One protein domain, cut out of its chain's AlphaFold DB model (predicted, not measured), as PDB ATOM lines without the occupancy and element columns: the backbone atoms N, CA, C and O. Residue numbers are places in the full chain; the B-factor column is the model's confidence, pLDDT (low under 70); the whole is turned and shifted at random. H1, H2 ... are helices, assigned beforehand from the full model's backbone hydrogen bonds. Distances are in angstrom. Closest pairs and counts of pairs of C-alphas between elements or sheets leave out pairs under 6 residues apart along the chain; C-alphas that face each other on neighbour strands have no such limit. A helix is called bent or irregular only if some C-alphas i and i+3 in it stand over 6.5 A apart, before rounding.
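Overview. This is residues 184 to 196 and 214 to 365 of the 365 residues of an uncharacterized protein of Talaromyces atroroseus (UniProt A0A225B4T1). Six helices, H2 to H7, form a short up-and-down bundle with H4 in its middle; H1 packs on the outside of H2, and H8 packs on the outside of H6. Two stretches stick out of the body: residues 238 to 244, of which 238 belongs to H2 and the rest to the link from H2 to H3, and residues 331 to 338 in the link from H6 to H7. The printed part has 165 residues with eight named helices, H1 to H8 in order, and no named strand; the class is all helix. The whole is compact, with a radius of gyration of the C-alphas of 16.3 A, and spans 49 by 40 by 31 A.

Arrangement. H2, residues 215 to 238, is the longest helix, and it forms a hairpin with H3, residues 248 to 266, at a shallow tilt of 23 degrees, opposite ways; the closest C-alphas, of Val 222 and Ala 260, are 6.2 A apart. With residues 216 to 227 alone H2 touches the hub, H4, residues 276 to 289, where the C-alphas of Ala 223 and Pro 282 come closest at 5.2 A. H4 forms a hairpin with H5, residues 293 to 310, at 18 degrees, a shallow tilt, with the C-alphas of Gly 276 and Val 306 closest at 4.9 A. H6, residues 313 to 329, touches H4 and runs the same way at a shallow tilt of 10 degrees; the closest C-alphas, of Ala 284 and Ile 318, are 6.4 A apart. H7, residues 339 to 350, touches H4, with the C-alphas of Ala 288 and Gly 346 closest at 4.6 A. H1, residues 184 to 194, touches H2, with the C-alphas of Gly 187 and Arg 225 closest at 7.6 A. H8, residues 353 to 364, touches H6, with the C-alphas of Ser 314 and Thr 359 closest at 6.6 A. H1 and H8 are apart. Every O i to N i+4 pair is within hydrogen-bond range in H1, H2, H3, H5, H7 and H8, against 7 of 10 in H4 and 10 of 13 in H6.

Along the chain. H2 begins at C-alpha 215 (520.700, 224.203, 475.107) and is 34.6 A long. H3 measures 27.1 A, H5 25.4 A, H6 24.0 A and H4 20.6 A. H4 and H6 are only just irregular: C-alphas 278 and 281 are 6.8 A apart, and C-alphas 324 and 327 are 6.6 A apart. H6 has a kink of 29 degrees near residue 323. H8 ends at C-alpha 364 (502.406, 217.444, 454.755).

Size, cuts and confidence. The two C-alphas farthest apart, of His 241 and Arg 273, are 49.6 A apart. Residues 197 to 213 are not printed, and C-alphas 196 and 214 are 31.2 A apart across the cut. Of the links that are printed whole, no link is long. The mean pLDDT of the printed part is 70.0, but 44 in H1 and in H8.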
ATOM      1  N   LEU A 184     507.483 221.926 479.658       47.16
ATOM      2  CA  LEU A 184     506.079 222.271 479.390       47.16
ATOM      3  C   LEU A 184     505.182 222.045 480.614       47.16
ATOM      4  O   LEU A 184     504.318 222.872 480.904       47.16
ATOM      5  N   VAL A 185     505.411 220.949 481.345       46.53
ATOM      6  CA  VAL A 185     504.698 220.644 482.595       46.53
ATOM      7  C   VAL A 185     505.001 221.700 483.655       46.53
ATOM      8  O   VAL A 185     504.071 222.205 484.285       46.53
ATOM      9  N   GLU A 186     506.266 222.100 483.800       45.19
ATOM     10  CA  GLU A 186     506.632 223.175 484.718       45.19
ATOM     11  C   GLU A 186     506.123 224.538 484.266       45.19
ATOM     12  O   GLU A 186     505.605 225.274 485.092       45.19
ATOM     13  N   GLY A 187     506.151 224.858 482.970       43.56
ATOM     14  CA  GLY A 187     505.573 226.096 482.443       43.56
ATOM     15  C   GLY A 187     504.081 226.226 482.761       43.56
ATOM     16  O   GLY A 187     503.628 227.283 483.195       43.56
ATOM     17  N   ILE A 188     503.319 225.139 482.634       45.16
ATOM     18  CA  ILE A 188     501.890 225.117 482.981       45.16
ATOM     19  C   ILE A 188     501.667 225.161 484.487       45.16
ATOM     20  O   ILE A 188     500.773 225.874 484.947       45.16
ATOM     21  N   ARG A 189     502.482 224.447 485.271       45.97
ATOM     22  CA  ARG A 189     502.437 224.542 486.735       45.97
ATOM     23  C   ARG A 189     502.712 225.977 487.181       45.97
ATOM     24  O   ARG A 189     501.949 226.512 487.980       45.97
ATOM     25  N   LEU A 190     503.717 226.621 486.587       41.81
ATOM     26  CA  LEU A 190     504.089 228.007 486.841       41.81
ATOM     27  C   LEU A 190     502.920 228.939 486.518       41.81
ATOM     28  O   LEU A 190     502.484 229.694 487.374       41.81
ATOM     29  N   VAL A 191     502.323 228.831 485.335       42.75
ATOM     30  CA  VAL A 191     501.191 229.678 484.911       42.75
ATOM     31  C   VAL A 191     499.988 229.544 485.837       42.75
ATOM     32  O   VAL A 191     499.344 230.540 486.163       42.75
ATOM     33  N   ARG A 192     499.728 228.336 486.338       43.75
ATOM     34  CA  ARG A 192     498.685 228.094 487.342       43.75
ATOM     35  C   ARG A 192     499.022 228.682 488.709       43.75
ATOM     36  O   ARG A 192     498.113 229.073 489.429       43.75
ATOM     37  N   THR A 193     500.303 228.754 489.073       42.28
ATOM     38  CA  THR A 193     500.752 229.385 490.325       42.28
ATOM     39  C   THR A 193     500.868 230.909 490.241       42.28
ATOM     40  O   THR A 193     500.669 231.588 491.242       42.28
ATOM     41  N   LEU A 194     501.146 231.468 489.060       39.81
ATOM     42  CA  LEU A 194     501.404 232.901 488.863       39.81
ATOM     43  C   LEU A 194     500.115 233.754 488.860       39.81
ATOM     44  O   LEU A 194     500.183 234.966 489.074       39.81
ATOM     45  N   CYS A 195     498.934 233.135 488.742       39.62
ATOM     46  CA  CYS A 195     497.645 233.729 489.116       39.62
ATOM     47  C   CYS A 195     497.055 232.959 490.318       39.62
ATOM     48  O   CYS A 195     496.360 231.967 490.097       39.62
ATOM     49  N   PRO A 196     497.305 233.378 491.579       35.03
ATOM     50  CA  PRO A 196     497.402 234.772 492.011       35.03
ATOM     51  C   PRO A 196     498.727 235.103 492.728       35.03
ATOM     52  O   PRO A 196     498.858 234.866 493.927       35.03
ATOM     53  N   ARG A 214     522.139 220.385 476.224       59.94
ATOM     54  CA  ARG A 214     520.866 220.781 476.861       59.94
ATOM     55  C   ARG A 214     520.347 222.149 476.413       59.94
ATOM     56  O   ARG A 214     519.241 222.528 476.791       59.94
ATOM     57  N   TRP A 215     521.100 222.878 475.591       65.75
ATOM     58  CA  TRP A 215     520.700 224.203 475.107       65.75
ATOM     59  C   TRP A 215     519.458 224.173 474.215       65.75
ATOM     60  O   TRP A 215     518.711 225.140 474.215       65.75
ATOM     61  N   ILE A 216     519.188 223.059 473.522       66.50
ATOM     62  CA  ILE A 216     517.966 222.885 472.720       66.50
ATOM     63  C   ILE A 216     516.736 223.046 473.617       66.50
ATOM     64  O   ILE A 216     515.853 223.848 473.328       66.50
ATOM     65  N   GLY A 217     516.722 222.342 474.753       66.06
ATOM     66  CA  GLY A 217     515.662 222.473 475.751       66.06
ATOM     67  C   GLY A 217     515.576 223.890 476.318       66.06
ATOM     68  O   GLY A 217     514.476 224.405 476.475       66.06
ATOM     69  N   LYS A 218     516.719 224.556 476.541       71.44
ATOM     70  CA  LYS A 218     516.751 225.957 477.002       71.44
ATOM     71  C   LYS A 218     516.188 226.938 475.967       71.44
ATOM     72  O   LYS A 218     515.487 227.870 476.333       71.44
ATOM     73  N   LEU A 219     516.444 226.728 474.678       78.75
ATOM     74  CA  LEU A 219     515.922 227.601 473.628       78.75
ATOM     75  C   LEU A 219     514.397 227.498 473.533       78.75
ATOM     76  O   LEU A 219     513.699 228.502 473.434       78.75
ATOM     77  N   TYR A 220     513.878 226.277 473.621       76.06
ATOM     78  CA  TYR A 220     512.446 226.046 473.725       76.06
ATOM     79  C   TYR A 220     511.844 226.624 475.003       76.06
ATOM     80  O   TYR A 220     510.747 227.178 474.969       76.06
ATOM     81  N   ALA A 221     512.568 226.504 476.112       69.75
ATOM     82  CA  ALA A 221     512.150 227.043 477.388       69.75
ATOM     83  C   ALA A 221     511.921 228.550 477.324       69.75
ATOM     84  O   ALA A 221     510.865 229.066 477.695       69.75
ATOM     85  N   VAL A 222     512.913 229.233 476.764       81.25
ATOM     86  CA  VAL A 222     512.875 230.661 476.487       81.25
ATOM     87  C   VAL A 222     511.725 230.999 475.540       81.25
ATOM     88  O   VAL A 222     510.939 231.886 475.853       81.25
ATOM     89  N   ALA A 223     511.547 230.259 474.442       80.56
ATOM     90  CA  ALA A 223     510.438 230.489 473.515       80.56
ATOM     91  C   ALA A 223     509.061 230.366 474.195       80.56
ATOM     92  O   ALA A 223     508.189 231.201 473.985       80.56
ATOM     93  N   ILE A 224     508.863 229.376 475.064       76.31
ATOM     94  CA  ILE A 224     507.617 229.226 475.825       76.31
ATOM     95  C   ILE A 224     507.424 230.369 476.827       76.31
ATOM     96  O   ILE A 224     506.321 230.904 476.929       76.31
ATOM     97  N   ARG A 225     508.476 230.775 477.554       76.75
ATOM     98  CA  ARG A 225     508.409 231.920 478.479       76.75
ATOM     99  C   ARG A 225     508.002 233.190 477.732       76.75
ATOM    100  O   ARG A 225     507.113 233.897 478.194       76.75
ATOM    101  N   LEU A 226     508.559 233.413 476.542       81.75
ATOM    102  CA  LEU A 226     508.164 234.507 475.652       81.75
ATOM    103  C   LEU A 226     506.676 234.446 475.264       81.75
ATOM    104  O   LEU A 226     505.997 235.471 475.291       81.75
ATOM    105  N   LEU A 227     506.135 233.256 474.973       76.75
ATOM    106  CA  LEU A 227     504.701 233.094 474.702       76.75
ATOM    107  C   LEU A 227     503.822 233.408 475.904       76.75
ATOM    108  O   LEU A 227     502.790 234.058 475.747       76.75
ATOM    109  N   PHE A 228     504.210 232.969 477.099       72.56
ATOM    110  CA  PHE A 228     503.450 233.293 478.303       72.56
ATOM    111  C   PHE A 228     503.471 234.790 478.590       72.56
ATOM    112  O   PHE A 228     502.421 235.366 478.872       72.56
ATOM    113  N   LEU A 229     504.627 235.436 478.442       75.62
ATOM    114  CA  LEU A 229     504.745 236.885 478.583       75.62
ATOM    115  C   LEU A 229     503.904 237.624 477.539       75.62
ATOM    116  O   LEU A 229     503.267 238.623 477.866       75.62
ATOM    117  N   TYR A 230     503.815 237.099 476.314       77.88
ATOM    118  CA  TYR A 230     502.903 237.619 475.299       77.88
ATOM    119  C   TYR A 230     501.435 237.489 475.718       77.88
ATOM    120  O   TYR A 230     500.703 238.475 475.676       77.88
ATOM    121  N   VAL A 231     500.994 236.316 476.177       72.75
ATOM    122  CA  VAL A 231     499.612 236.115 476.646       72.75
ATOM    123  C   VAL A 231     499.279 237.076 477.788       72.75
ATOM    124  O   VAL A 231     498.234 237.723 477.754       72.75
ATOM    125  N   ILE A 232     500.185 237.222 478.758       71.31
ATOM    126  CA  ILE A 232     500.041 238.182 479.858       71.31
ATOM    127  C   ILE A 232     499.910 239.605 479.302       71.31
ATOM    128  O   ILE A 232     498.972 240.310 479.669       71.31
ATOM    129  N   SER A 233     500.772 240.000 478.357       75.06
ATOM    130  CA  SER A 233     500.726 241.338 477.756       75.06
ATOM    131  C   SER A 233     499.394 241.633 477.051       75.06
ATOM    132  O   SER A 233     498.828 242.711 477.226       75.06
ATOM    133  N   VAL A 234     498.830 240.661 476.323       71.50
ATOM    134  CA  VAL A 234     497.541 240.809 475.623       71.50
ATOM    135  C   VAL A 234     496.377 240.909 476.613       71.50
ATOM    136  O   VAL A 234     495.450 241.705 476.417       71.50
ATOM    137  N   LEU A 235     496.417 240.123 477.693       67.75
ATOM    138  CA  LEU A 235     495.410 240.167 478.755       67.75
ATOM    139  C   LEU A 235     495.453 241.493 479.520       67.75
ATOM    140  O   LEU A 235     494.401 242.057 479.819       67.75
ATOM    141  N   GLU A 236     496.643 242.018 479.811       71.00
ATOM    142  CA  GLU A 236     496.803 243.327 480.449       71.00
ATOM    143  C   GLU A 236     496.345 244.470 479.541       71.00
ATOM    144  O   GLU A 236     495.628 245.358 480.003       71.00
ATOM    145  N   TYR A 237     496.677 244.420 478.246       69.69
ATOM    146  CA  TYR A 237     496.224 245.411 477.264       69.69
ATOM    147  C   TYR A 237     494.694 245.453 477.167       69.69
ATOM    148  O   TYR A 237     494.088 246.524 477.143       69.69
ATOM    149  N   SER A 238     494.048 244.285 477.204       66.50
ATOM    150  CA  SER A 238     492.582 244.177 477.208       66.50
ATOM    151  C   SER A 238     491.945 244.714 478.500       66.50
ATOM    152  O   SER A 238     490.785 245.123 478.495       66.50
ATOM    153  N   ASN A 239     492.706 244.749 479.601       65.25
ATOM    154  CA  ASN A 239     492.264 245.157 480.937       65.25
ATOM    155  C   ASN A 239     492.808 246.534 481.368       65.25
ATOM    156  O   ASN A 239     492.765 246.860 482.558       65.25
ATOM    157  N   ALA A 240     493.282 247.359 480.425       56.69
ATOM    158  CA  ALA A 240     494.011 248.623 480.631       56.69
ATOM    159  C   ALA A 240     493.294 249.727 481.453       56.69
ATOM    160  O   ALA A 240     493.797 250.842 481.580       56.69
ATOM    161  N   HIS A 241     492.148 249.440 482.071       54.00
ATOM    162  CA  HIS A 241     491.543 250.279 483.106       54.00
ATOM    163  C   HIS A 241     492.118 250.060 484.518       54.00
ATOM    164  O   HIS A 241     491.775 250.819 485.424       54.00
ATOM    165  N   ILE A 242     493.003 249.076 484.729       53.81
ATOM    166  CA  ILE A 242     493.609 248.793 486.041       53.81
ATOM    167  C   ILE A 242     495.088 249.209 486.021       53.81
ATOM    168  O   ILE A 242     495.995 248.433 485.729       53.81
ATOM    169  N   SER A 243     495.331 250.486 486.300       48.06
ATOM    170  CA  SER A 243     496.658 251.104 486.324       48.06
ATOM    171  C   SER A 243     497.508 250.578 487.492       48.06
ATOM    172  O   SER A 243     497.228 250.910 488.644       48.06
ATOM    173  N   GLY A 244     498.561 249.800 487.210       55.06
ATOM    174  CA  GLY A 244     499.581 249.470 488.219       55.06
ATOM    175  C   GLY A 244     500.560 248.335 487.891       55.06
ATOM    176  O   GLY A 244     501.652 248.329 488.446       55.06
ATOM    177  N   ILE A 245     500.215 247.405 486.990       53.84
ATOM    178  CA  ILE A 245     501.001 246.165 486.760       53.84
ATOM    179  C   ILE A 245     501.932 246.250 485.522       53.84
ATOM    180  O   ILE A 245     502.913 245.519 485.418       53.84
ATOM    181  N   SER A 246     501.727 247.251 484.660       57.91
ATOM    182  CA  SER A 246     502.309 247.405 483.309       57.91
ATOM    183  C   SER A 246     503.847 247.358 483.158       57.91
ATOM    184  O   SER A 246     504.325 247.339 482.027       57.91
ATOM    185  N   SER A 247     504.647 247.389 484.229       62.44
ATOM    186  CA  SER A 247     506.121 247.500 484.150       62.44
ATOM    187  C   SER A 247     506.861 246.156 484.273       62.44
ATOM    188  O   SER A 247     507.944 245.974 483.706       62.44
ATOM    189  N   MET A 248     506.291 245.190 484.999       69.06
ATOM    190  CA  MET A 248     507.030 243.982 485.390       69.06
ATOM    191  C   MET A 248     507.229 242.992 484.239       69.06
ATOM    192  O   MET A 248     508.341 242.499 484.054       69.06
ATOM    193  N   TRP A 249     506.196 242.730 483.433       76.56
ATOM    194  CA  TRP A 249     506.305 241.765 482.333       76.56
ATOM    195  C   TRP A 249     507.223 242.260 481.207       76.56
ATOM    196  O   TRP A 249     507.866 241.447 480.551       76.56
ATOM    197  N   TYR A 250     507.332 243.577 480.998       79.25
ATOM    198  CA  TYR A 250     508.206 244.148 479.970       79.25
ATOM    199  C   TYR A 250     509.682 243.901 480.290       79.25
ATOM    200  O   TYR A 250     510.438 243.431 479.443       79.25
ATOM    201  N   THR A 251     510.086 244.168 481.534       81.69
ATOM    202  CA  THR A 251     511.463 243.915 481.987       81.69
ATOM    203  C   THR A 251     511.809 242.433 481.850       81.69
ATOM    204  O   THR A 251     512.871 242.073 481.354       81.69
ATOM    205  N   GLU A 252     510.875 241.569 482.239       82.31
ATOM    206  CA  GLU A 252     510.996 240.120 482.128       82.31
ATOM    207  C   GLU A 252     511.079 239.644 480.663       82.31
ATOM    208  O   GLU A 252     511.863 238.747 480.343       82.31
ATOM    209  N   MET A 253     510.331 240.279 479.756       84.69
ATOM    210  CA  MET A 253     510.397 240.035 478.314       84.69
ATOM    211  C   MET A 253     511.782 240.359 477.759       84.69
ATOM    212  O   MET A 253     512.388 239.517 477.100       84.69
ATOM    213  N   GLU A 254     512.316 241.540 478.068       86.19
ATOM    214  CA  GLU A 254     513.655 241.952 477.632       86.19
ATOM    215  C   GLU A 254     514.745 241.022 478.176       86.19
ATOM    216  O   GLU A 254     515.631 240.596 477.430       86.19
ATOM    217  N   CYS A 255     514.655 240.642 479.455       85.38
ATOM    218  CA  CYS A 255     515.555 239.662 480.060       85.38
ATOM    219  C   CYS A 255     515.494 238.316 479.323       85.38
ATOM    220  O   CYS A 255     516.533 237.744 478.994       85.38
ATOM    221  N   THR A 256     514.288 237.846 479.002       85.31
ATOM    222  CA  THR A 256     514.072 236.577 478.293       85.31
ATOM    223  C   THR A 256     514.584 236.635 476.848       85.31
ATOM    224  O   THR A 256     515.212 235.690 476.374       85.31
ATOM    225  N   LEU A 257     514.396 237.754 476.143       89.56
ATOM    226  CA  LEU A 257     514.959 237.962 474.804       89.56
ATOM    227  C   LEU A 257     516.490 238.055 474.843       89.56
ATOM    228  O   LEU A 257     517.167 237.550 473.949       89.56
ATOM    229  N   SER A 258     517.063 238.684 475.870       89.50
ATOM    230  CA  SER A 258     518.515 238.712 476.087       89.50
ATOM    231  C   SER A 258     519.069 237.302 476.321       89.50
ATOM    232  O   SER A 258     520.051 236.907 475.693       89.50
ATOM    233  N   GLU A 259     518.384 236.496 477.136       88.00
ATOM    234  CA  GLU A 259     518.697 235.077 477.329       88.00
ATOM    235  C   GLU A 259     518.635 234.300 476.003       88.00
ATOM    236  O   GLU A 259     519.568 233.562 475.682       88.00
ATOM    237  N   ALA A 260     517.600 234.530 475.184       88.75
ATOM    238  CA  ALA A 260     517.464 233.933 473.854       88.75
ATOM    239  C   ALA A 260     518.679 234.229 472.963       88.75
ATOM    240  O   ALA A 260     519.258 233.315 472.373       88.75
ATOM    241  N   ARG A 261     519.093 235.503 472.892       91.12
ATOM    242  CA  ARG A 261     520.260 235.937 472.107       91.12
ATOM    243  C   ARG A 261     521.532 235.248 472.598       91.12
ATOM    244  O   ARG A 261     522.267 234.680 471.794       91.12
ATOM    245  N   ASN A 262     521.755 235.219 473.910       89.12
ATOM    246  CA  ASN A 262     522.927 234.572 474.500       89.12
ATOM    247  C   ASN A 262     522.966 233.065 474.212       89.12
ATOM    248  O   ASN A 262     524.027 232.533 473.889       89.12
ATOM    249  N   LEU A 263     521.819 232.379 474.269       85.12
ATOM    250  CA  LEU A 263     521.724 230.963 473.909       85.12
ATOM    251  C   LEU A 263     522.054 230.734 472.434       85.12
ATOM    252  O   LEU A 263     522.831 229.835 472.126       85.12
ATOM    253  N   LEU A 264     521.510 231.546 471.526       87.25
ATOM    254  CA  LEU A 264     521.785 231.440 470.091       87.25
ATOM    255  C   LEU A 264     523.257 231.738 469.747       87.25
ATOM    256  O   LEU A 264     523.790 231.144 468.811       87.25
ATOM    257  N   ILE A 265     523.931 232.615 470.497       87.88
ATOM    258  CA  ILE A 265     525.373 232.873 470.348       87.88
ATOM    259  C   ILE A 265     526.192 231.688 470.872       87.88
ATOM    260  O   ILE A 265     527.092 231.208 470.193       87.88
ATOM    261  N   ALA A 266     525.866 231.175 472.061       81.56
ATOM    262  CA  ALA A 266     526.654 230.138 472.731       81.56
ATOM    263  C   ALA A 266     526.632 228.766 472.029       81.56
ATOM    264  O   ALA A 266     527.420 227.885 472.361       81.56
ATOM    265  N   THR A 267     525.717 228.557 471.084       73.44
ATOM    266  CA  THR A 267     525.390 227.241 470.510       73.44
ATOM    267  C   THR A 267     525.957 227.049 469.105       73.44
ATOM    268  O   THR A 267     525.426 226.283 468.303       73.44
ATOM    269  N   GLU A 268     527.053 227.755 468.811       61.06
ATOM    270  CA  GLU A 268     527.462 228.158 467.466       61.06
ATOM    271  C   GLU A 268     527.694 227.019 466.446       61.06
ATOM    272  O   GLU A 268     527.591 227.289 465.251       61.06
ATOM    273  N   ASP A 269     527.854 225.752 466.858       61.12
ATOM    274  CA  ASP A 269     528.224 224.650 465.948       61.12
ATOM    275  C   ASP A 269     527.350 223.373 465.975       61.12
ATOM    276  O   ASP A 269     527.469 222.529 465.080       61.12
ATOM    277  N   ASP A 270     526.397 223.235 466.901       60.81
ATOM    278  CA  ASP A 270     525.862 221.909 467.291       60.81
ATOM    279  C   ASP A 270     524.493 221.526 466.684       60.81
ATOM    280  O   ASP A 270     523.741 220.715 467.226       60.81
ATOM    281  N   VAL A 271     524.124 222.099 465.533       64.50
ATOM    282  CA  VAL A 271     522.905 221.672 464.816       64.50
ATOM    283  C   VAL A 271     523.219 220.438 463.982       64.50
ATOM    284  O   VAL A 271     523.770 220.560 462.890       64.50
ATOM    285  N   ASP A 272     522.881 219.248 464.464       64.88
ATOM    286  CA  ASP A 272     522.845 218.048 463.623       64.88
ATOM    287  C   ASP A 272     521.774 218.208 462.523       64.88
ATOM    288  O   ASP A 272     520.749 218.869 462.731       64.88
ATOM    289  N   ARG A 273     521.965 217.556 461.367       59.81
ATOM    290  CA  ARG A 273     520.953 217.490 460.297       59.81
ATOM    291  C   ARG A 273     519.611 216.978 460.817       59.81
ATOM    292  O   ARG A 273     518.567 217.489 460.418       59.81
ATOM    293  N   THR A 274     519.660 216.025 461.742       56.78
ATOM    294  CA  THR A 274     518.484 215.377 462.333       56.78
ATOM    295  C   THR A 274     517.668 216.343 463.193       56.78
ATOM    296  O   THR A 274     516.442 216.252 463.244       56.78
ATOM    297  N   TRP A 275     518.333 217.306 463.844       63.31
ATOM    298  CA  TRP A 275     517.695 218.172 464.835       63.31
ATOM    299  C   TRP A 275     517.234 219.529 464.288       63.31
ATOM    300  O   TRP A 275     516.494 220.237 464.966       63.31
ATOM    301  N   GLY A 276     517.611 219.881 463.053       65.38
ATOM    302  CA  GLY A 276     517.299 221.176 462.431       65.38
ATOM    303  C   GLY A 276     515.820 221.574 462.515       65.38
ATOM    304  O   GLY A 276     515.503 222.706 462.880       65.38
ATOM    305  N   LYS A 277     514.909 220.623 462.262       67.38
ATOM    306  CA  LYS A 277     513.455 220.858 462.300       67.38
ATOM    307  C   LYS A 277     512.936 221.268 463.681       67.38
ATOM    308  O   LYS A 277     511.986 222.040 463.770       67.38
ATOM    309  N   PHE A 278     513.603 220.844 464.754       68.44
ATOM    310  CA  PHE A 278     513.210 221.200 466.116       68.44
ATOM    311  C   PHE A 278     513.573 222.631 466.487       68.44
ATOM    312  O   PHE A 278     513.059 223.137 467.470       68.44
ATOM    313  N   PHE A 279     514.404 223.327 465.721       75.44
ATOM    314  CA  PHE A 279     514.692 224.732 466.016       75.44
ATOM    315  C   PHE A 279     513.679 225.686 465.397       75.44
ATOM    316  O   PHE A 279     513.625 226.846 465.789       75.44
ATOM    317  N   LEU A 280     512.851 225.213 464.466       78.88
ATOM    318  CA  LEU A 280     511.960 226.068 463.691       78.88
ATOM    319  C   LEU A 280     510.960 226.828 464.558       78.88
ATOM    320  O   LEU A 280     510.805 228.032 464.387       78.88
ATOM    321  N   TRP A 281     510.325 226.146 465.507       80.12
ATOM    322  CA  TRP A 281     509.315 226.771 466.354       80.12
ATOM    323  C   TRP A 281     509.912 227.788 467.342       80.12
ATOM    324  O   TRP A 281     509.463 228.935 467.333       80.12
ATOM    325  N   PRO A 282     510.979 227.464 468.107       83.38
ATOM    326  CA  PRO A 282     511.656 228.466 468.928       83.38
ATOM    327  C   PRO A 282     512.183 229.654 468.122       83.38
ATOM    328  O   PRO A 282     512.004 230.795 468.537       83.38
ATOM    329  N   LEU A 283     512.794 229.411 466.956       88.00
ATOM    330  CA  LEU A 283     513.332 230.477 466.107       88.00
ATOM    331  C   LEU A 283     512.233 231.363 465.515       88.00
ATOM    332  O   LEU A 283     512.451 232.562 465.383       88.00
ATOM    333  N   ALA A 284     511.066 230.806 465.184       82.94
ATOM    334  CA  ALA A 284     509.923 231.591 464.728       82.94
ATOM    335  C   ALA A 284     509.418 232.530 465.830       82.94
ATOM    336  O   ALA A 284     509.218 233.712 465.573       82.94
ATOM    337  N   ILE A 285     509.272 232.029 467.061       83.88
ATOM    338  CA  ILE A 285     508.810 232.821 468.212       83.88
ATOM    339  C   ILE A 285     509.820 233.908 468.561       83.88
ATOM    340  O   ILE A 285     509.466 235.079 468.647       83.88
ATOM    341  N   ILE A 286     511.089 233.530 468.720       90.50
ATOM    342  CA  ILE A 286     512.161 234.474 469.041       90.50
ATOM    343  C   ILE A 286     512.291 235.510 467.916       90.50
ATOM    344  O   ILE A 286     512.326 236.707 468.180       90.50
ATOM    345  N   GLY A 287     512.295 235.069 466.656       89.25
ATOM    346  CA  GLY A 287     512.381 235.944 465.489       89.25
ATOM    347  C   GLY A 287     511.216 236.923 465.365       89.25
ATOM    348  O   GLY A 287     511.427 238.053 464.940       89.25
ATOM    349  N   ALA A 288     510.016 236.527 465.784       86.94
ATOM    350  CA  ALA A 288     508.837 237.387 465.791       86.94
ATOM    351  C   ALA A 288     508.890 238.502 466.842       86.94
ATOM    352  O   ALA A 288     508.133 239.465 466.761       86.94
ATOM    353  N   MET A 289     509.748 238.357 467.847       86.19
ATOM    354  CA  MET A 289     509.834 239.277 468.980       86.19
ATOM    355  C   MET A 289     511.130 240.075 468.998       86.19
ATOM    356  O   MET A 289     511.298 240.951 469.835       86.19
ATOM    357  N   ILE A 290     512.056 239.788 468.091       87.44
ATOM    358  CA  ILE A 290     513.317 240.503 467.970       87.44
ATOM    359  C   ILE A 290     513.210 241.519 466.836       87.44
ATOM    360  O   ILE A 290     512.916 241.161 465.697       87.44
ATOM    361  N   TYR A 291     513.516 242.772 467.164       84.88
ATOM    362  CA  TYR A 291     513.448 243.904 466.239       84.88
ATOM    363  C   TYR A 291     514.769 244.663 466.102       84.88
ATOM    364  O   TYR A 291     514.892 245.513 465.230       84.88
ATOM    365  N   ASP A 292     515.769 244.367 466.934       86.69
ATOM    366  CA  ASP A 292     517.103 244.930 466.766       86.69
ATOM    367  C   ASP A 292     517.881 244.191 465.668       86.69
ATOM    368  O   ASP A 292     517.842 242.961 465.571       86.69
ATOM    369  N   ASP A 293     518.652 244.942 464.877       89.25
ATOM    370  CA  ASP A 293     519.438 244.419 463.751       89.25
ATOM    371  C   ASP A 293     520.338 243.239 464.130       89.25
ATOM    372  O   ASP A 293     520.530 242.299 463.347       89.25
ATOM    373  N   HIS A 294     520.907 243.284 465.337       91.31
ATOM    374  CA  HIS A 294     521.813 242.257 465.825       91.31
ATOM    375  C   HIS A 294     521.076 240.932 466.048       91.31
ATOM    376  O   HIS A 294     521.484 239.896 465.515       91.31
ATOM    377  N   GLY A 295     519.962 240.959 466.777       89.94
ATOM    378  CA  GLY A 295     519.131 239.789 467.002       89.94
ATOM    379  C   GLY A 295     518.495 239.258 465.712       89.94
ATOM    380  O   GLY A 295     518.480 238.043 465.508       89.94
ATOM    381  N   ILE A 296     518.028 240.134 464.812       92.62
ATOM    382  CA  ILE A 296     517.489 239.726 463.500       92.62
ATOM    383  C   ILE A 296     518.558 238.959 462.719       92.62
ATOM    384  O   ILE A 296     518.306 237.869 462.197       92.62
ATOM    385  N   SER A 297     519.776 239.500 462.664       93.25
ATOM    386  CA  SER A 297     520.909 238.857 461.993       93.25
ATOM    387  C   SER A 297     521.227 237.491 462.604       93.25
ATOM    388  O   SER A 297     521.475 236.531 461.873       93.25
ATOM    389  N   LEU A 298     521.158 237.372 463.930       92.25
ATOM    390  CA  LEU A 298     521.398 236.121 464.643       92.25
ATOM    391  C   LEU A 298     520.355 235.048 464.291       92.25
ATOM    392  O   LEU A 298     520.722 233.924 463.944       92.25
ATOM    393  N   VAL A 299     519.064 235.394 464.304       91.81
ATOM    394  CA  VAL A 299     517.984 234.465 463.924       91.81
ATOM    395  C   VAL A 299     518.093 234.068 462.448       91.81
ATOM    396  O   VAL A 299     517.938 232.888 462.128       91.81
ATOM    397  N   LYS A 300     518.444 235.000 461.548       92.69
ATOM    398  CA  LYS A 300     518.716 234.701 460.128       92.69
ATOM    399  C   LYS A 300     519.837 233.679 459.961       92.69
ATOM    400  O   LYS A 300     519.658 232.693 459.250       92.69
ATOM    401  N   ILE A 301     520.966 233.873 460.646       91.75
ATOM    402  CA  ILE A 301     522.098 232.933 460.614       91.75
ATOM    403  C   ILE A 301     521.648 231.535 461.054       91.75
ATOM    404  O   ILE A 301     522.017 230.539 460.429       91.75
ATOM    405  N   TRP A 302     520.831 231.455 462.103       90.06
ATOM    406  CA  TRP A 302     520.291 230.193 462.604       90.06
ATOM    407  C   TRP A 302     519.329 229.518 461.629       90.06
ATOM    408  O   TRP A 302     519.497 228.331 461.340       90.06
ATOM    409  N   LEU A 303     518.380 230.257 461.057       89.31
ATOM    410  CA  LEU A 303     517.485 229.729 460.026       89.31
ATOM    411  C   LEU A 303     518.273 229.244 458.805       89.31
ATOM    412  O   LEU A 303     517.999 228.159 458.301       89.31
ATOM    413  N   ASP A 304     519.327 229.950 458.399       89.94
ATOM    414  CA  ASP A 304     520.192 229.546 457.282       89.94
ATOM    415  C   ASP A 304     521.014 228.303 457.573       89.94
ATOM    416  O   ASP A 304     521.313 227.511 456.674       89.94
ATOM    417  N   ARG A 305     521.393 228.100 458.833       87.00
ATOM    418  CA  ARG A 305     521.996 226.842 459.278       87.00
ATOM    419  C   ARG A 305     520.977 225.710 459.202       87.00
ATOM    420  O   ARG A 305     521.302 224.662 458.648       87.00
ATOM    421  N   VAL A 306     519.754 225.924 459.690       84.25
ATOM    422  CA  VAL A 306     518.681 224.922 459.630       84.25
ATOM    423  C   VAL A 306     518.344 224.571 458.180       84.25
ATOM    424  O   VAL A 306     518.335 223.387 457.851       84.25
ATOM    425  N   ILE A 307     518.168 225.554 457.292       85.44
ATOM    426  CA  ILE A 307     517.905 225.351 455.857       85.44
ATOM    427  C   ILE A 307     519.009 224.493 455.229       85.44
ATOM    428  O   ILE A 307     518.718 223.465 454.620       85.44
ATOM    429  N   ARG A 308     520.282 224.872 455.423       84.62
ATOM    430  CA  ARG A 308     521.429 224.159 454.833       84.62
ATOM    431  C   ARG A 308     521.604 222.737 455.358       84.62
ATOM    432  O   ARG A 308     522.083 221.880 454.620       84.62
ATOM    433  N   LYS A 309     521.306 222.491 456.639       80.94
ATOM    434  CA  LYS A 309     521.552 221.185 457.270       80.94
ATOM    435  C   LYS A 309     520.362 220.230 457.169       80.94
ATOM    436  O   LYS A 309     520.588 219.036 457.014       80.94
ATOM    437  N   SER A 310     519.128 220.725 457.247       68.75
ATOM    438  CA  SER A 310     517.921 219.882 457.292       68.75
ATOM    439  C   SER A 310     517.188 219.738 455.954       68.75
ATOM    440  O   SER A 310     516.297 218.903 455.862       68.75
ATOM    441  N   ASN A 311     517.538 220.525 454.922       68.94
ATOM    442  CA  ASN A 311     516.827 220.582 453.630       68.94
ATOM    443  C   ASN A 311     515.305 220.817 453.760       68.94
ATOM    444  O   ASN A 311     514.541 220.482 452.856       68.94
ATOM    445  N   HIS A 312     514.852 221.393 454.876       67.44
ATOM    446  CA  HIS A 312     513.431 221.508 455.180       67.44
ATOM    447  C   HIS A 312     512.823 222.782 454.579       67.44
ATOM    448  O   HIS A 312     513.228 223.898 454.915       67.44
ATOM    449  N   SER A 313     511.803 222.628 453.728       74.00
ATOM    450  CA  SER A 313     511.089 223.733 453.060       74.00
ATOM    451  C   SER A 313     510.461 224.720 454.055       74.00
ATOM    452  O   SER A 313     510.483 225.930 453.845       74.00
ATOM    453  N   SER A 314     509.973 224.223 455.189       71.00
ATOM    454  CA  SER A 314     509.356 225.017 456.263       71.00
ATOM    455  C   SER A 314     510.293 226.059 456.873       71.00
ATOM    456  O   SER A 314     509.838 227.125 457.279       71.00
ATOM    457  N   ALA A 315     511.602 225.798 456.891       78.19
ATOM    458  CA  ALA A 315     512.588 226.762 457.365       78.19
ATOM    459  C   ALA A 315     512.654 228.001 456.453       78.19
ATOM    460  O   ALA A 315     512.751 229.126 456.941       78.19
ATOM    461  N   LEU A 316     512.528 227.799 455.134       80.94
ATOM    462  CA  LEU A 316     512.436 228.884 454.151       80.94
ATOM    463  C   LEU A 316     511.132 229.666 454.303       80.94
ATOM    464  O   LEU A 316     511.146 230.888 454.195       80.94
ATOM    465  N   VAL A 317     510.019 228.976 454.575       78.94
ATOM    466  CA  VAL A 317     508.716 229.621 454.802       78.94
ATOM    467  C   VAL A 317     508.772 230.518 456.036       78.94
ATOM    468  O   VAL A 317     508.435 231.694 455.932       78.94
ATOM    469  N   ILE A 318     509.260 230.004 457.170       78.69
ATOM    470  CA  ILE A 318     509.414 230.788 458.405       78.69
ATOM    471  C   ILE A 318     510.322 231.989 458.157       78.69
ATOM    472  O   ILE A 318     509.941 233.112 458.473       78.69
ATOM    473  N   ARG A 319     511.486 231.780 457.529       87.62
ATOM    474  CA  ARG A 319     512.405 232.872 457.192       87.62
ATOM    475  C   ARG A 319     511.722 233.948 456.347       87.62
ATOM    476  O   ARG A 319     511.850 235.126 456.659       87.62
ATOM    477  N   LYS A 320     510.978 233.546 455.316       86.31
ATOM    478  CA  LYS A 320     510.261 234.463 454.427       86.31
ATOM    479  C   LYS A 320     509.182 235.254 455.167       86.31
ATOM    480  O   LYS A 320     509.086 236.457 454.969       86.31
ATOM    481  N   VAL A 321     508.401 234.605 456.034       82.81
ATOM    482  CA  VAL A 321     507.382 235.281 456.859       82.81
ATOM    483  C   VAL A 321     508.035 236.310 457.777       82.81
ATOM    484  O   VAL A 321     507.591 237.456 457.808       82.81
ATOM    485  N   LEU A 322     509.109 235.932 458.476       86.56
ATOM    486  CA  LEU A 322     509.840 236.848 459.348       86.56
ATOM    487  C   LEU A 322     510.405 238.034 458.556       86.56
ATOM    488  O   LEU A 322     510.200 239.174 458.951       86.56
ATOM    489  N   GLU A 323     511.054 237.798 457.413       89.81
ATOM    490  CA  GLU A 323     511.615 238.863 456.575       89.81
ATOM    491  C   GLU A 323     510.532 239.788 456.012       89.81
ATOM    492  O   GLU A 323     510.593 240.995 456.217       89.81
ATOM    493  N   GLU A 324     509.528 239.244 455.328       85.94
ATOM    494  CA  GLU A 324     508.559 240.043 454.576       85.94
ATOM    495  C   GLU A 324     507.509 240.712 455.464       85.94
ATOM    496  O   GLU A 324     507.086 241.830 455.166       85.94
ATOM    497  N   GLN A 325     507.080 240.048 456.539       82.81
ATOM    498  CA  GLN A 325     505.923 240.486 457.323       82.81
ATOM    499  C   GLN A 325     506.288 241.087 458.679       82.81
ATOM    500  O   GLN A 325     505.487 241.849 459.212       82.81
ATOM    501  N   ILE A 326     507.467 240.774 459.228       84.38
ATOM    502  CA  ILE A 326     507.861 241.225 460.572       84.38
ATOM    503  C   ILE A 326     509.041 242.195 460.498       84.38
ATOM    504  O   ILE A 326     508.916 243.345 460.904       84.38
ATOM    505  N   TRP A 327     510.170 241.778 459.927       88.62
ATOM    506  CA  TRP A 327     511.416 242.551 459.937       88.62
ATOM    507  C   TRP A 327     511.451 243.683 458.905       88.62
ATOM    508  O   TRP A 327     512.053 244.716 459.163       88.62
ATOM    509  N   ASN A 328     510.775 243.548 457.758       82.19
ATOM    510  CA  ASN A 328     510.732 244.603 456.731       82.19
ATOM    511  C   ASN A 328     509.870 245.827 457.109       82.19
ATOM    512  O   ASN A 328     509.706 246.735 456.292       82.19
ATOM    513  N   HIS A 329     509.295 245.882 458.312       65.81
ATOM    514  CA  HIS A 329     508.363 246.943 458.713       65.81
ATOM    515  C   HIS A 329     509.017 248.266 459.155       65.81
ATOM    516  O   HIS A 329     508.342 249.135 459.698       65.81
ATOM    517  N   GLU A 330     510.289 248.492 458.825       53.25
ATOM    518  CA  GLU A 330     511.027 249.714 459.175       53.25
ATOM    519  C   GLU A 330     510.513 251.036 458.566       53.25
ATOM    520  O   GLU A 330     511.070 252.078 458.885       53.25
ATOM    521  N   ASN A 331     509.477 251.083 457.715       47.19
ATOM    522  CA  ASN A 331     509.214 252.315 456.945       47.19
ATOM    523  C   ASN A 331     507.772 252.829 456.853       47.19
ATOM    524  O   ASN A 331     507.525 253.766 456.088       47.19
ATOM    525  N   HIS A 332     506.822 252.333 457.651       42.78
ATOM    526  CA  HIS A 332     505.473 252.913 457.656       42.78
ATOM    527  C   HIS A 332     505.036 253.485 459.015       42.78
ATOM    528  O   HIS A 332     504.408 252.834 459.837       42.78
ATOM    529  N   THR A 333     505.277 254.799 459.116       43.91
ATOM    530  CA  THR A 333     504.341 255.839 459.594       43.91
ATOM    531  C   THR A 333     504.141 256.053 461.101       43.91
ATOM    532  O   THR A 333     503.163 255.628 461.694       43.91
ATOM    533  N   SER A 334     504.981 256.945 461.644       47.88
ATOM    534  CA  SER A 334     504.559 258.203 462.301       47.88
ATOM    535  C   SER A 334     503.635 258.160 463.527       47.88
ATOM    536  O   SER A 334     503.011 259.173 463.845       47.88
ATOM    537  N   SER A 335     503.596 257.064 464.270       52.28
ATOM    538  CA  SER A 335     503.291 257.111 465.701       52.28
ATOM    539  C   SER A 335     504.385 256.376 466.463       52.28
ATOM    540  O   SER A 335     504.904 255.393 465.939       52.28
ATOM    541  N   PRO A 336     504.765 256.827 467.669       54.19
ATOM    542  CA  PRO A 336     505.575 256.014 468.561       54.19
ATOM    543  C   PRO A 336     504.721 254.812 468.983       54.19
ATOM    544  O   PRO A 336     504.055 254.865 470.016       54.19
ATOM    545  N   GLU A 337     504.674 253.772 468.145       59.34
ATOM    546  CA  GLU A 337     504.189 252.462 468.566       59.34
ATOM    547  C   GLU A 337     505.000 252.092 469.804       59.34
ATOM    548  O   GLU A 337     506.232 252.206 469.838       59.34
ATOM    549  N   THR A 338     504.293 251.742 470.868       66.88
ATOM    550  CA  THR A 338     504.975 251.305 472.081       66.88
ATOM    551  C   THR A 338     505.663 249.980 471.773       66.88
ATOM    552  O   THR A 338     505.117 249.147 471.053       66.88
ATOM    553  N   THR A 339     506.849 249.732 472.331       67.56
ATOM    554  CA  THR A 339     507.587 248.473 472.118       67.56
ATOM    555  C   THR A 339     506.722 247.222 472.393       67.56
ATOM    556  O   THR A 339     506.912 246.170 471.790       67.56
ATOM    557  N   CYS A 340     505.701 247.354 473.249       66.94
ATOM    558  CA  CYS A 340     504.656 246.356 473.499       66.94
ATOM    559  C   CYS A 340     503.833 245.981 472.249       66.94
ATOM    560  O   CYS A 340     503.642 244.796 471.959       66.94
ATOM    561  N   GLU A 341     503.353 246.969 471.494       71.69
ATOM    562  CA  GLU A 341     502.560 246.758 470.273       71.69
ATOM    563  C   GLU A 341     503.390 246.042 469.208       71.69
ATOM    564  O   GLU A 341     502.903 245.158 468.506       71.69
ATOM    565  N   VAL A 342     504.684 246.351 469.167       73.00
ATOM    566  CA  VAL A 342     505.647 245.739 468.257       73.00
ATOM    567  C   VAL A 342     505.842 244.248 468.590       73.00
ATOM    568  O   VAL A 342     505.672 243.389 467.720       73.00
ATOM    569  N   TYR A 343     506.087 243.888 469.856       72.38
ATOM    570  CA  TYR A 343     506.215 242.475 470.259       72.38
ATOM    571  C   TYR A 343     504.936 241.665 470.052       72.38
ATOM    572  O   TYR A 343     504.983 240.527 469.574       72.38
ATOM    573  N   THR A 344     503.785 242.248 470.383       73.25
ATOM    574  CA  THR A 344     502.496 241.562 470.255       73.25
ATOM    575  C   THR A 344     502.104 241.347 468.796       73.25
ATOM    576  O   THR A 344     501.637 240.265 468.431       73.25
ATOM    577  N   ARG A 345     502.375 242.327 467.929       79.00
ATOM    578  CA  ARG A 345     502.126 242.237 466.488       79.00
ATOM    579  C   ARG A 345     502.912 241.108 465.830       79.00
ATOM    580  O   ARG A 345     502.317 240.321 465.096       79.00
ATOM    581  N   GLY A 346     504.209 240.987 466.105       74.75
ATOM    582  CA  GLY A 346     505.039 239.955 465.481       74.75
ATOM    583  C   GLY A 346     504.546 238.539 465.792       74.75
ATOM    584  O   GLY A 346     504.358 237.727 464.883       74.75
ATOM    585  N   LEU A 347     504.229 238.252 467.059       74.44
ATOM    586  CA  LEU A 347     503.654 236.955 467.428       74.44
ATOM    587  C   LEU A 347     502.243 236.756 466.873       74.44
ATOM    588  O   LEU A 347     501.919 235.647 466.461       74.44
ATOM    589  N   SER A 348     501.416 237.803 466.798       71.19
ATOM    590  CA  SER A 348     500.088 237.698 466.174       71.19
ATOM    591  C   SER A 348     500.160 237.285 464.697       71.19
ATOM    592  O   SER A 348     499.289 236.560 464.221       71.19
ATOM    593  N   ILE A 349     501.223 237.689 463.990       70.12
ATOM    594  CA  ILE A 349     501.493 237.297 462.604       70.12
ATOM    595  C   ILE A 349     501.963 235.839 462.554       70.12
ATOM    596  O   ILE A 349     501.417 235.054 461.782       70.12
ATOM    597  N   VAL A 350     502.913 235.434 463.405       63.41
ATOM    598  CA  VAL A 350     503.392 234.037 463.439       63.41
ATOM    599  C   VAL A 350     502.296 233.052 463.844       63.41
ATOM    600  O   VAL A 350     502.213 231.970 463.271       63.41
ATOM    601  N   PHE A 351     501.422 233.424 464.780       61.50
ATOM    602  CA  PHE A 351     500.282 232.605 465.204       61.50
ATOM    603  C   PHE A 351     499.011 232.849 464.403       61.50
ATOM    604  O   PHE A 351     497.962 232.291 464.743       61.50
ATOM    605  N   ASN A 352     499.081 233.642 463.332       64.94
ATOM    606  CA  ASN A 352     497.960 233.768 462.428       64.94
ATOM    607  C   ASN A 352     497.626 232.378 461.880       64.94
ATOM    608  O   ASN A 352     498.467 231.686 461.296       64.94
ATOM    609  N   THR A 353     496.383 231.967 462.105       49.00
ATOM    610  CA  THR A 353     495.898 230.621 461.818       49.00
ATOM    611  C   THR A 353     496.056 230.286 460.339       49.00
ATOM    612  O   THR A 353     496.376 229.149 460.016       49.00
ATOM    613  N   ASP A 354     495.941 231.268 459.445       49.53
ATOM    614  CA  ASP A 354     496.109 231.070 458.005       49.53
ATOM    615  C   ASP A 354     497.572 230.804 457.621       49.53
ATOM    616  O   ASP A 354     497.846 229.950 456.780       49.53
ATOM    617  N   ILE A 355     498.527 231.468 458.280       52.00
ATOM    618  CA  ILE A 355     499.969 231.271 458.055       52.00
ATOM    619  C   ILE A 355     500.420 229.931 458.641       52.00
ATOM    620  O   ILE A 355     501.149 229.179 457.987       52.00
ATOM    621  N   MET A 356     499.946 229.595 459.842       46.78
ATOM    622  CA  MET A 356     500.199 228.300 460.477       46.78
ATOM    623  C   MET A 356     499.592 227.152 459.667       46.78
ATOM    624  O   MET A 356     500.278 226.163 459.418       46.78
ATOM    625  N   ASN A 357     498.358 227.304 459.177       42.72
ATOM    626  CA  ASN A 357     497.706 226.314 458.321       42.72
ATOM    627  C   ASN A 357     498.429 226.169 456.983       42.72
ATOM    628  O   ASN A 357     498.685 225.043 456.570       42.72
ATOM    629  N   HIS A 358     498.834 227.273 456.344       47.44
ATOM    630  CA  HIS A 358     499.599 227.229 455.099       47.44
ATOM    631  C   HIS A 358     500.956 226.534 455.299       47.44
ATOM    632  O   HIS A 358     501.369 225.719 454.470       47.44
ATOM    633  N   THR A 359     501.645 226.820 456.404       46.06
ATOM    634  CA  THR A 359     502.928 226.189 456.747       46.06
ATOM    635  C   THR A 359     502.745 224.702 457.063       46.06
ATOM    636  O   THR A 359     503.548 223.890 456.611       46.06
ATOM    637  N   ALA A 360     501.663 224.333 457.759       40.69
ATOM    638  CA  ALA A 360     501.290 222.949 458.051       40.69
ATOM    639  C   ALA A 360     500.919 222.157 456.785       40.69
ATOM    640  O   ALA A 360     501.349 221.019 456.632       40.69
ATOM    641  N   THR A 361     500.206 222.749 455.823       41.34
ATOM    642  CA  THR A 361     499.960 222.097 454.523       41.34
ATOM    643  C   THR A 361     501.240 221.896 453.718       41.34
ATOM    644  O   THR A 361     501.391 220.857 453.086       41.34
ATOM    645  N   SER A 362     502.192 222.833 453.787       39.41
ATOM    646  CA  SER A 362     503.513 222.688 453.156       39.41
ATOM    647  C   SER A 362     504.453 221.717 453.889       39.41
ATOM    648  O   SER A 362     505.519 221.409 453.370       39.41
ATOM    649  N   LEU A 363     504.098 221.292 455.108       36.28
ATOM    650  CA  LEU A 363     504.795 220.269 455.898       36.28
ATOM    651  C   LEU A 363     504.301 218.847 455.576       36.28
ATOM    652  O   LEU A 363     505.016 217.887 455.843       36.28
ATOM    653  N   ILE A 364     503.077 218.722 455.053       33.25
ATOM    654  CA  ILE A 364     502.406 217.444 454.755       33.25
ATOM    655  C   ILE A 364     502.571 217.041 453.275       33.25
ATOM    656  O   ILE A 364     502.413 215.866 452.944       33.25
ATOM    657  N   ALA A 365     502.878 217.998 452.394       30.42
ATOM    658  CA  ALA A 365     503.163 217.791 450.971       30.42
ATOM    659  C   ALA A 365     504.667 217.643 450.717       30.42
ATOM    660  O   ALA A 365     505.023 216.805 449.856       30.42
TER     661      ALA A 365